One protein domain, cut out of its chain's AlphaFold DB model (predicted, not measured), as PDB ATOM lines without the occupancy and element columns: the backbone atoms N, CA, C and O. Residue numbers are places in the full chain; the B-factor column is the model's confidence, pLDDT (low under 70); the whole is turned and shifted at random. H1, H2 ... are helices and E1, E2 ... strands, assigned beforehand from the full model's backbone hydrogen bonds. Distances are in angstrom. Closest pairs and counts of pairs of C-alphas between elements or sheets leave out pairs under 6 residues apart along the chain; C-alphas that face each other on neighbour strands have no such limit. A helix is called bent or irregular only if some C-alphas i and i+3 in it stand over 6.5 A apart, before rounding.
ATOM      1  N   GLN A 221      19.862 -37.298  20.604       84.56
ATOM      2  CA  GLN A 221      20.824 -36.546  19.814       84.56
ATOM      3  C   GLN A 221      22.162 -36.506  20.520       84.56
ATOM      4  O   GLN A 221      22.218 -36.364  21.740       84.56
ATOM      5  N   ILE A 222      23.235 -36.607  19.746       84.12
ATOM      6  CA  ILE A 222      24.587 -36.591  20.280       84.12
ATOM      7  C   ILE A 222      25.517 -35.731  19.427       84.12
ATOM      8  O   ILE A 222      25.472 -35.759  18.195       84.12
ATOM      9  N   LEU A 223      26.386 -34.996  20.114       84.06
ATOM     10  CA  LEU A 223      27.631 -34.441  19.594       84.06
ATOM     11  C   LEU A 223      28.737 -34.858  20.562       84.06
ATOM     12  O   LEU A 223      28.566 -34.728  21.775       84.06
ATOM     13  N   GLY A 224      29.862 -35.339  20.055       88.75
ATOM     14  CA  GLY A 224      30.968 -35.727  20.919       88.75
ATOM     15  C   GLY A 224      32.230 -36.072  20.154       88.75
ATOM     16  O   GLY A 224      32.294 -35.959  18.931       88.75
ATOM     17  N   THR A 225      33.229 -36.528  20.897       90.12
ATOM     18  CA  THR A 225      34.513 -36.962  20.349       90.12
ATOM     19  C   THR A 225      34.595 -38.482  20.413       90.12
ATOM     20  O   THR A 225      34.415 -39.093  21.474       90.12
ATOM     21  N   ALA A 226      34.871 -39.106  19.270       94.62
ATOM     22  CA  ALA A 226      35.027 -40.546  19.175       94.62
ATOM     23  C   ALA A 226      36.272 -41.000  19.943       94.62
ATOM     24  O   ALA A 226      37.335 -40.384  19.872       94.62
ATOM     25  N   GLY A 227      36.136 -42.093  20.676       95.25
ATOM     26  CA  GLY A 227      37.240 -42.850  21.235       95.25
ATOM     27  C   GLY A 227      37.775 -43.853  20.232       95.25
ATOM     28  O   GLY A 227      38.055 -43.526  19.078       95.25
ATOM     29  N   LYS A 228      37.932 -45.089  20.690       97.31
ATOM     30  CA  LYS A 228      38.376 -46.195  19.853       97.31
ATOM     31  C   LYS A 228      37.318 -46.552  18.806       97.31
ATOM     32  O   LYS A 228      36.134 -46.666  19.126       97.31
ATOM     33  N   VAL A 229      37.758 -46.805  17.573       96.62
ATOM     34  CA  VAL A 229      36.888 -47.201  16.460       96.62
ATOM     35  C   VAL A 229      37.277 -48.598  16.000       96.62
ATOM     36  O   VAL A 229      38.331 -48.824  15.411       96.62
ATOM     37  N   THR A 230      36.403 -49.567  16.256       96.75
ATOM     38  CA  THR A 230      36.628 -50.969  15.902       96.75
ATOM     39  C   THR A 230      35.786 -51.347  14.689       96.75
ATOM     40  O   THR A 230      34.559 -51.451  14.773       96.75
ATOM     41  N   LEU A 231      36.439 -51.586  13.549       92.06
ATOM     42  CA  LEU A 231      35.771 -52.083  12.344       92.06
ATOM     43  C   LEU A 231      35.212 -53.494  12.563       92.06
ATOM     44  O   LEU A 231      35.826 -54.344  13.209       92.06
ATOM     45  N   ASN A 232      34.051 -53.759  11.976       84.25
ATOM     46  CA  ASN A 232      33.420 -55.069  11.955       84.25
ATOM     47  C   ASN A 232      32.779 -55.327  10.574       84.25
ATOM     48  O   ASN A 232      32.644 -54.401   9.777       84.25
ATOM     49  N   PRO A 233      32.367 -56.569  10.255       82.50
ATOM     50  CA  PRO A 233      31.833 -56.891   8.927       82.50
ATOM     51  C   PRO A 233      30.580 -56.107   8.511       82.50
ATOM     52  O   PRO A 233      30.264 -56.065   7.326       82.50
ATOM     53  N   LEU A 234      29.852 -55.521   9.466       76.25
ATOM     54  CA  LEU A 234      28.638 -54.745   9.220       76.25
ATOM     55  C   LEU A 234      28.877 -53.233   9.277       76.25
ATOM     56  O   LEU A 234      27.947 -52.490   8.992       76.25
ATOM     57  N   GLY A 235      30.081 -52.778   9.628       89.75
ATOM     58  CA  GLY A 235      30.444 -51.370   9.743       89.75
ATOM     59  C   GLY A 235      31.479 -51.142  10.837       89.75
ATOM     60  O   GLY A 235      32.590 -51.663  10.754       89.75
ATOM     61  N   CYS A 236      31.152 -50.365  11.866       94.00
ATOM     62  CA  CYS A 236      32.074 -50.143  12.978       94.00
ATOM     63  C   CYS A 236      31.378 -49.928  14.315       94.00
ATOM     64  O   CYS A 236      30.184 -49.650  14.390       94.00
ATOM     65  N   HIS A 237      32.141 -50.131  15.380       96.31
ATOM     66  CA  HIS A 237      31.793 -49.779  16.745       96.31
ATOM     67  C   HIS A 237      32.660 -48.601  17.172       96.31
ATOM     68  O   HIS A 237      33.865 -48.616  16.928       96.31
ATOM     69  N   VAL A 238      32.037 -47.591  17.759       96.75
ATOM     70  CA  VAL A 238      32.656 -46.328  18.140       96.75
ATOM     71  C   VAL A 238      32.456 -46.152  19.637       96.75
ATOM     72  O   VAL A 238      31.331 -45.985  20.106       96.75
ATOM     73  N   GLU A 239      33.546 -46.218  20.393       97.31
ATOM     74  CA  GLU A 239      33.564 -45.775  21.788       97.31
ATOM     75  C   GLU A 239      33.481 -44.242  21.832       97.31
ATOM     76  O   GLU A 239      33.855 -43.571  20.870       97.31
ATOM     77  N   VAL A 240      32.991 -43.668  22.930       94.62
ATOM     78  CA  VAL A 240      32.829 -42.212  23.067       94.62
ATOM     79  C   VAL A 240      33.750 -41.718  24.174       94.62
ATOM     80  O   VAL A 240      33.601 -42.118  25.325       94.62
ATOM     81  N   ASN A 241      34.711 -40.864  23.818       90.62
ATOM     82  CA  ASN A 241      35.641 -40.275  24.783       90.62
ATOM     83  C   ASN A 241      34.986 -39.140  25.568       90.62
ATOM     84  O   ASN A 241      35.254 -38.974  26.755       90.62
ATOM     85  N   ASP A 242      34.171 -38.337  24.887       89.00
ATOM     86  CA  ASP A 242      33.510 -37.175  25.466       89.00
ATOM     87  C   ASP A 242      32.215 -36.880  24.717       89.00
ATOM     88  O   ASP A 242      32.129 -37.076  23.502       89.00
ATOM     89  N   ILE A 243      31.225 -36.392  25.451       84.81
ATOM     90  CA  ILE A 243      29.938 -35.947  24.935       84.81
ATOM     91  C   ILE A 243      29.887 -34.429  25.113       84.81
ATOM     92  O   ILE A 243      29.794 -33.928  26.231       84.81
ATOM     93  N   ASP A 244      29.943 -33.690  24.005       75.75
ATOM     94  CA  ASP A 244      29.778 -32.231  24.000       75.75
ATOM     95  C   ASP A 244      28.296 -31.830  24.112       75.75
ATOM     96  O   ASP A 244      27.978 -30.743  24.599       75.75
ATOM     97  N   PHE A 245      27.387 -32.690  23.646       79.38
ATOM     98  CA  PHE A 245      25.943 -32.524  23.783       79.38
ATOM     99  C   PHE A 245      25.246 -33.882  23.782       79.38
ATOM    100  O   PHE A 245      25.522 -34.720  22.920       79.38
ATOM    101  N   TYR A 246      24.286 -34.050  24.690       79.69
ATOM    102  CA  TYR A 246      23.368 -35.176  24.694       79.69
ATOM    103  C   TYR A 246      21.930 -34.719  24.940       79.69
ATOM    104  O   TYR A 246      21.621 -34.081  25.946       79.69
ATOM    105  N   GLY A 247      21.047 -35.046  24.000       77.50
ATOM    106  CA  GLY A 247      19.607 -34.851  24.121       77.50
ATOM    107  C   GLY A 247      18.920 -36.210  24.219       77.50
ATOM    108  O   GLY A 247      18.975 -36.950  23.241       77.50
ATOM    109  N   PRO A 248      18.276 -36.573  25.338       72.06
ATOM    110  CA  PRO A 248      17.649 -37.884  25.479       72.06
ATOM    111  C   PRO A 248      16.438 -38.061  24.549       72.06
ATOM    112  O   PRO A 248      15.692 -37.119  24.277       72.06
ATOM    113  N   SER A 249      16.234 -39.298  24.090       71.81
ATOM    114  CA  SER A 249      15.048 -39.718  23.332       71.81
ATOM    115  C   SER A 249      13.870 -40.029  24.254       71.81
ATOM    116  O   SER A 249      14.039 -40.608  25.324       71.81
ATOM    117  N   TYR A 250      12.659 -39.772  23.771       65.31
ATOM    118  CA  TYR A 250      11.419 -40.290  24.347       65.31
ATOM    119  C   TYR A 250      11.116 -41.745  23.993       65.31
ATOM    120  O   TYR A 250      10.593 -42.488  24.820       65.31
ATOM    121  N   LEU A 251      11.397 -42.148  22.752       60.75
ATOM    122  CA  LEU A 251      11.063 -43.483  22.252       60.75
ATOM    123  C   LEU A 251      12.038 -44.546  22.771       60.75
ATOM    124  O   LEU A 251      11.651 -45.696  22.967       60.75
ATOM    125  N   ALA A 252      13.289 -44.152  23.000       65.88
ATOM    126  CA  ALA A 252      14.361 -45.003  23.492       65.88
ATOM    127  C   ALA A 252      15.211 -44.225  24.511       65.88
ATOM    128  O   ALA A 252      16.301 -43.772  24.155       65.88
ATOM    129  N   PRO A 253      14.719 -44.030  25.751       70.88
ATOM    130  CA  PRO A 253      15.465 -43.317  26.778       70.88
ATOM    131  C   PRO A 253      16.827 -43.982  26.965       70.88
ATOM    132  O   PRO A 253      16.929 -45.176  27.248       70.88
ATOM    133  N   LEU A 254      17.856 -43.186  26.731       77.38
ATOM    134  CA  LEU A 254      19.257 -43.536  26.850       77.38
ATOM    135  C   LEU A 254      19.847 -42.587  27.898       77.38
ATOM    136  O   LEU A 254      19.470 -41.412  27.953       77.38
ATOM    137  N   GLU A 255      20.766 -43.069  28.716       81.81
ATOM    138  CA  GLU A 255      21.555 -42.215  29.601       81.81
ATOM    139  C   GLU A 255      22.935 -41.976  28.982       81.81
ATOM    140  O   GLU A 255      23.463 -42.820  28.251       81.81
ATOM    141  N   GLU A 256      23.586 -40.859  29.316       82.56
ATOM    142  CA  GLU A 256      24.979 -40.631  28.898       82.56
ATOM    143  C   GLU A 256      25.892 -41.782  29.335       82.56
ATOM    144  O   GLU A 256      26.785 -42.197  28.599       82.56
ATOM    145  N   SER A 257      25.634 -42.363  30.512       81.62
ATOM    146  CA  SER A 257      26.375 -43.524  31.009       81.62
ATOM    147  C   SER A 257      26.250 -44.748  30.105       81.62
ATOM    148  O   SER A 257      27.196 -45.532  30.009       81.62
ATOM    149  N   ASP A 258      25.116 -44.927  29.425       86.00
ATOM    150  CA  ASP A 258      24.937 -46.026  28.475       86.00
ATOM    151  C   ASP A 258      25.820 -45.816  27.249       86.00
ATOM    152  O   ASP A 258      26.457 -46.751  26.771       86.00
ATOM    153  N   ILE A 259      25.923 -44.570  26.789       90.12
ATOM    154  CA  ILE A 259      26.746 -44.190  25.642       90.12
ATOM    155  C   ILE A 259      28.231 -44.327  25.976       90.12
ATOM    156  O   ILE A 259      28.972 -44.933  25.205       90.12
ATOM    157  N   TYR A 260      28.670 -43.840  27.136       90.06
ATOM    158  CA  TYR A 260      30.058 -43.998  27.577       90.06
ATOM    159  C   TYR A 260      30.446 -45.466  27.779       90.06
ATOM    160  O   TYR A 260      31.564 -45.858  27.460       90.06
ATOM    161  N   SER A 261      29.538 -46.287  28.313       91.06
ATOM    162  CA  SER A 261      29.834 -47.694  28.606       91.06
ATOM    163  C   SER A 261      29.760 -48.604  27.380       91.06
ATOM    164  O   SER A 261      30.534 -49.556  27.286       91.06
ATOM    165  N   GLN A 262      28.837 -48.343  26.453       93.75
ATOM    166  CA  GLN A 262      28.575 -49.226  25.316       93.75
ATOM    167  C   GLN A 262      29.127 -48.690  23.999       93.75
ATOM    168  O   GLN A 262      29.282 -49.480  23.069       93.75
ATOM    169  N   GLY A 263      29.400 -47.390  23.885       94.38
ATOM    170  CA  GLY A 263      29.602 -46.734  22.597       94.38
ATOM    171  C   GLY A 263      28.371 -46.866  21.696       94.38
ATOM    172  O   GLY A 263      27.274 -47.192  22.149       94.38
ATOM    173  N   PHE A 264      28.548 -46.665  20.395       93.88
ATOM    174  CA  PHE A 264      27.502 -46.911  19.404       93.88
ATOM    175  C   PHE A 264      28.048 -47.610  18.161       93.88
ATOM    176  O   PHE A 264      29.241 -47.602  17.871       93.88
ATOM    177  N   PHE A 265      27.157 -48.244  17.410       92.75
ATOM    178  CA  PHE A 265      27.471 -48.912  16.159       92.75
ATOM    179  C   PHE A 265      27.055 -48.051  14.970       92.75
ATOM    180  O   PHE A 265      25.973 -47.468  14.956       92.75
ATOM    181  N   ILE A 266      27.894 -48.038  13.940       90.06
ATOM    182  CA  ILE A 266      27.554 -47.556  12.603       90.06
ATOM    183  C   ILE A 266      27.420 -48.777  11.710       90.06
ATOM    184  O   ILE A 266      28.327 -49.610  11.648       90.06
ATOM    185  N   VAL A 267      26.285 -48.884  11.026       84.56
ATOM    186  CA  VAL A 267      26.056 -49.916  10.016       84.56
ATOM    187  C   VAL A 267      26.407 -49.343   8.644       84.56
ATOM    188  O   VAL A 267      25.996 -48.241   8.298       84.56
ATOM    189  N   GLY A 268      27.163 -50.093   7.849       82.50
ATOM    190  CA  GLY A 268      27.646 -49.670   6.540       82.50
ATOM    191  C   GLY A 268      29.033 -49.035   6.601       82.50
ATOM    192  O   GLY A 268      29.931 -49.526   7.284       82.50
ATOM    193  N   LYS A 269      29.247 -47.974   5.819       82.81
ATOM    194  CA  LYS A 269      30.555 -47.313   5.741       82.81
ATOM    195  C   LYS A 269      30.859 -46.625   7.074       82.81
ATOM    196  O   LYS A 269      30.128 -45.726   7.468       82.81
ATOM    197  N   CYS A 270      31.958 -47.012   7.719       85.69
ATOM    198  CA  CYS A 270      32.464 -46.279   8.875       85.69
ATOM    199  C   CYS A 270      33.043 -44.937   8.410       85.69
ATOM    200  O   CYS A 270      34.019 -44.906   7.657       85.69
ATOM    201  N   ASP A 271      32.401 -43.846   8.808       85.44
ATOM    202  CA  ASP A 271      32.746 -42.460   8.480       85.44
ATOM    203  C   ASP A 271      33.410 -41.716   9.652       85.44
ATOM    204  O   ASP A 271      33.807 -40.566   9.495       85.44
ATOM    205  N   ILE A 272      33.572 -42.377  10.804       89.19
ATOM    206  CA  ILE A 272      34.204 -41.827  12.008       89.19
ATOM    207  C   ILE A 272      35.616 -42.392  12.169       89.19
ATOM    208  O   ILE A 272      35.831 -43.599  12.033       89.19
ATOM    209  N   ASN A 273      36.567 -41.520  12.509       91.38
ATOM    210  CA  ASN A 273      37.936 -41.895  12.848       91.38
ATOM    211  C   ASN A 273      38.161 -41.819  14.365       91.38
ATOM    212  O   ASN A 273      37.440 -41.135  15.088       91.38
ATOM    213  N   GLU A 274      39.188 -42.506  14.865       93.50
ATOM    214  CA  GLU A 274      39.563 -42.381  16.276       93.50
ATOM    215  C   GLU A 274      39.945 -40.937  16.613       93.50
ATOM    216  O   GLU A 274      40.720 -40.308  15.888       93.50
ATOM    217  N   ASN A 275      39.437 -40.427  17.737       89.06
ATOM    218  CA  ASN A 275      39.643 -39.051  18.200       89.06
ATOM    219  C   ASN A 275      39.117 -37.962  17.249       89.06
ATOM    220  O   ASN A 275      39.515 -36.807  17.388       89.06
ATOM    221  N   SER A 276      38.243 -38.299  16.294       83.62
ATOM    222  CA  SER A 276      37.519 -37.297  15.509       83.62
ATOM    223  C   SER A 276      36.195 -36.930  16.167       83.62
ATOM    224  O   SER A 276      35.567 -37.755  16.836       83.62
ATOM    225  N   ASP A 277      35.734 -35.710  15.921       86.44
ATOM    226  CA  ASP A 277      34.398 -35.295  16.334       86.44
ATOM    227  C   ASP A 277      33.323 -35.995  15.495       86.44
ATOM    228  O   ASP A 277      33.539 -36.362  14.335       86.44
ATOM    229  N   PHE A 278      32.155 -36.211  16.096       83.75
ATOM    230  CA  PHE A 278      30.996 -36.796  15.438       83.75
ATOM    231  C   PHE A 278      29.695 -36.190  15.955       83.75
ATOM    232  O   PHE A 278      29.599 -35.741  17.097       83.75
ATOM    233  N   SER A 279      28.662 -36.243  15.119       85.81
ATOM    234  CA  SER A 279      27.295 -35.867  15.476       85.81
ATOM    235  C   SER A 279      26.288 -36.862  14.907       85.81
ATOM    236  O   SER A 279      26.583 -37.594  13.958       85.81
ATOM    237  N   GLY A 280      25.089 -36.919  15.472       83.44
ATOM    238  CA  GLY A 280      23.993 -37.694  14.895       83.44
ATOM    239  C   GLY A 280      22.865 -37.946  15.878       83.44
ATOM    240  O   GLY A 280      22.827 -37.362  16.964       83.44
ATOM    241  N   SER A 281      21.960 -38.841  15.491       85.12
ATOM    242  CA  SER A 281      20.998 -39.425  16.414       85.12
ATOM    243  C   SER A 281      21.371 -40.859  16.775       85.12
ATOM    244  O   SER A 281      21.956 -41.596  15.979       85.12
ATOM    245  N   LEU A 282      21.061 -41.233  18.010       86.69
ATOM    246  CA  LEU A 282      21.274 -42.546  18.580       86.69
ATOM    247  C   LEU A 282      19.931 -43.216  18.846       86.69
ATOM    248  O   LEU A 282      18.973 -42.593  19.311       86.69
ATOM    249  N   SER A 283      19.888 -44.514  18.579       84.19
ATOM    250  CA  SER A 283      18.749 -45.372  18.883       84.19
ATOM    251  C   SER A 283      19.203 -46.638  19.589       84.19
ATOM    252  O   SER A 283      20.180 -47.278  19.191       84.19
ATOM    253  N   TYR A 284      18.473 -47.019  20.636       82.62
ATOM    254  CA  TYR A 284      18.663 -48.306  21.291       82.62
ATOM    255  C   TYR A 284      17.887 -49.389  20.545       82.62
ATOM    256  O   TYR A 284      16.662 -49.341  20.447       82.62
ATOM    257  N   TYR A 285      18.588 -50.403  20.049       80.25
ATOM    258  CA  TYR A 285      17.977 -51.528  19.359       80.25
ATOM    259  C   TYR A 285      18.635 -52.841  19.777       80.25
ATOM    260  O   TYR A 285      19.839 -53.039  19.633       80.25
ATOM    261  N   ARG A 286      17.828 -53.772  20.301       82.50
ATOM    262  CA  ARG A 286      18.247 -55.139  20.671       82.50
ATOM    263  C   ARG A 286      19.533 -55.207  21.513       82.50
ATOM    264  O   ARG A 286      20.399 -56.041  21.254       82.50
ATOM    265  N   GLY A 287      19.649 -54.362  22.535       84.69
ATOM    266  CA  GLY A 287      20.787 -54.417  23.458       84.69
ATOM    267  C   GLY A 287      22.009 -53.612  23.029       84.69
ATOM    268  O   GLY A 287      23.057 -53.759  23.647       84.69
ATOM    269  N   LYS A 288      21.911 -52.824  21.953       89.88
ATOM    270  CA  LYS A 288      23.012 -52.028  21.409       89.88
ATOM    271  C   LYS A 288      22.522 -50.651  20.990       89.88
ATOM    272  O   LYS A 288      21.354 -50.482  20.646       89.88
ATOM    273  N   ILE A 289      23.435 -49.690  20.986       91.12
ATOM    274  CA  ILE A 289      23.184 -48.325  20.532       91.12
ATOM    275  C   ILE A 289      23.673 -48.204  19.092       91.12
ATOM    276  O   ILE A 289      24.777 -48.645  18.778       91.12
ATOM    277  N   TYR A 290      22.866 -47.619  18.218       89.00
ATOM    278  CA  TYR A 290      23.203 -47.398  16.815       89.00
ATOM    279  C   TYR A 290      23.124 -45.915  16.486       89.00
ATOM    280  O   TYR A 290      22.213 -45.240  16.958       89.00
ATOM    281  N   ARG A 291      24.067 -45.426  15.676       87.69
ATOM    282  CA  ARG A 291      23.992 -44.093  15.073       87.69
ATOM    283  C   ARG A 291      23.182 -44.182  13.791       87.69
ATOM    284  O   ARG A 291      23.547 -44.928  12.881       87.69
ATOM    285  N   ASN A 292      22.108 -43.408  13.728       74.75
ATOM    286  CA  ASN A 292      21.274 -43.306  12.542       74.75
ATOM    287  C   ASN A 292      21.896 -42.273  11.597       74.75
ATOM    288  O   ASN A 292      22.299 -41.188  12.022       74.75
ATOM    289  N   LEU A 293      21.993 -42.618  10.313       54.97
ATOM    290  CA  LEU A 293      22.520 -41.718   9.282       54.97
ATOM    291  C   LEU A 293      21.395 -40.943   8.571       54.97
ATOM    292  O   LEU A 293      21.671 -39.934   7.926       54.97
TER     293      LEU A 293
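What this domain is: This is residues 221 to 293 of the 298 residues of an uncharacterized protein of Bacteriovorax sp. Seq25_V (UniProt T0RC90). This is a small, nearly closed barrel of five strands: one curled sheet, E3 E2 E1 E4 E5, bends round until its edge strands E3 and E5 come near each other, and the short helix H1 packs on it at E2. The printed part has 73 residues, with named elements in the order E1 E2 H1 E3 E4 E5; the sheet is antiparallel and the class mostly strand. It is compact, with a radius of gyration of the C-alphas of 11.0 A and spans of 29 by 25 by 20 A.

How they stand to each other: Start at E1, residues 221 to 232, which bends by 94 degrees at residue 224. E2, residues 235 to 247, forms a hairpin with it; find N 230 and O 237, 2.8 A apart, within hydrogen-bond range. H1, residues 256 to 262, has every O i to N i+4 pair within range; its height over the sheet is 6.7 A, and its closest C-alpha to E2 is Tyr 260, 5.6 A from Val 240. E3, residues 264 to 267, is antiparallel to E2, with N 236 and O 266 at 2.9 A. E4, residues 277 to 285, pairs with E1 over residues 277 to 281, where N 222 and O 280 are 2.9 A apart. Over residues 281 to 285 it pairs with E5, residues 288 to 292, in a hairpin, with N 283 and O 290 at 2.9 A. This is a folded sheet, bent back on itself: E3 and E2 face E4 and E5, with E1 as the hinge. The closest C-alphas of E3 and E5 are Phe 265 and Tyr 290, 4.6 A.

Where its parts are: Find C-alpha 221 at (20.824, -36.546, 19.814); E1 spans 23.7 A from there. E2 spans 24.4 A and E4 23.3 A; E5 ends at C-alpha 292, (21.274, -43.306, 12.542).

The domain as a whole: The C-alphas of Pro 233 and Tyr 250 are farthest apart, 30.5 A. The printed part has no cut and no long link. Look for pLDDT under 70 at residues 250 to 252 and 293.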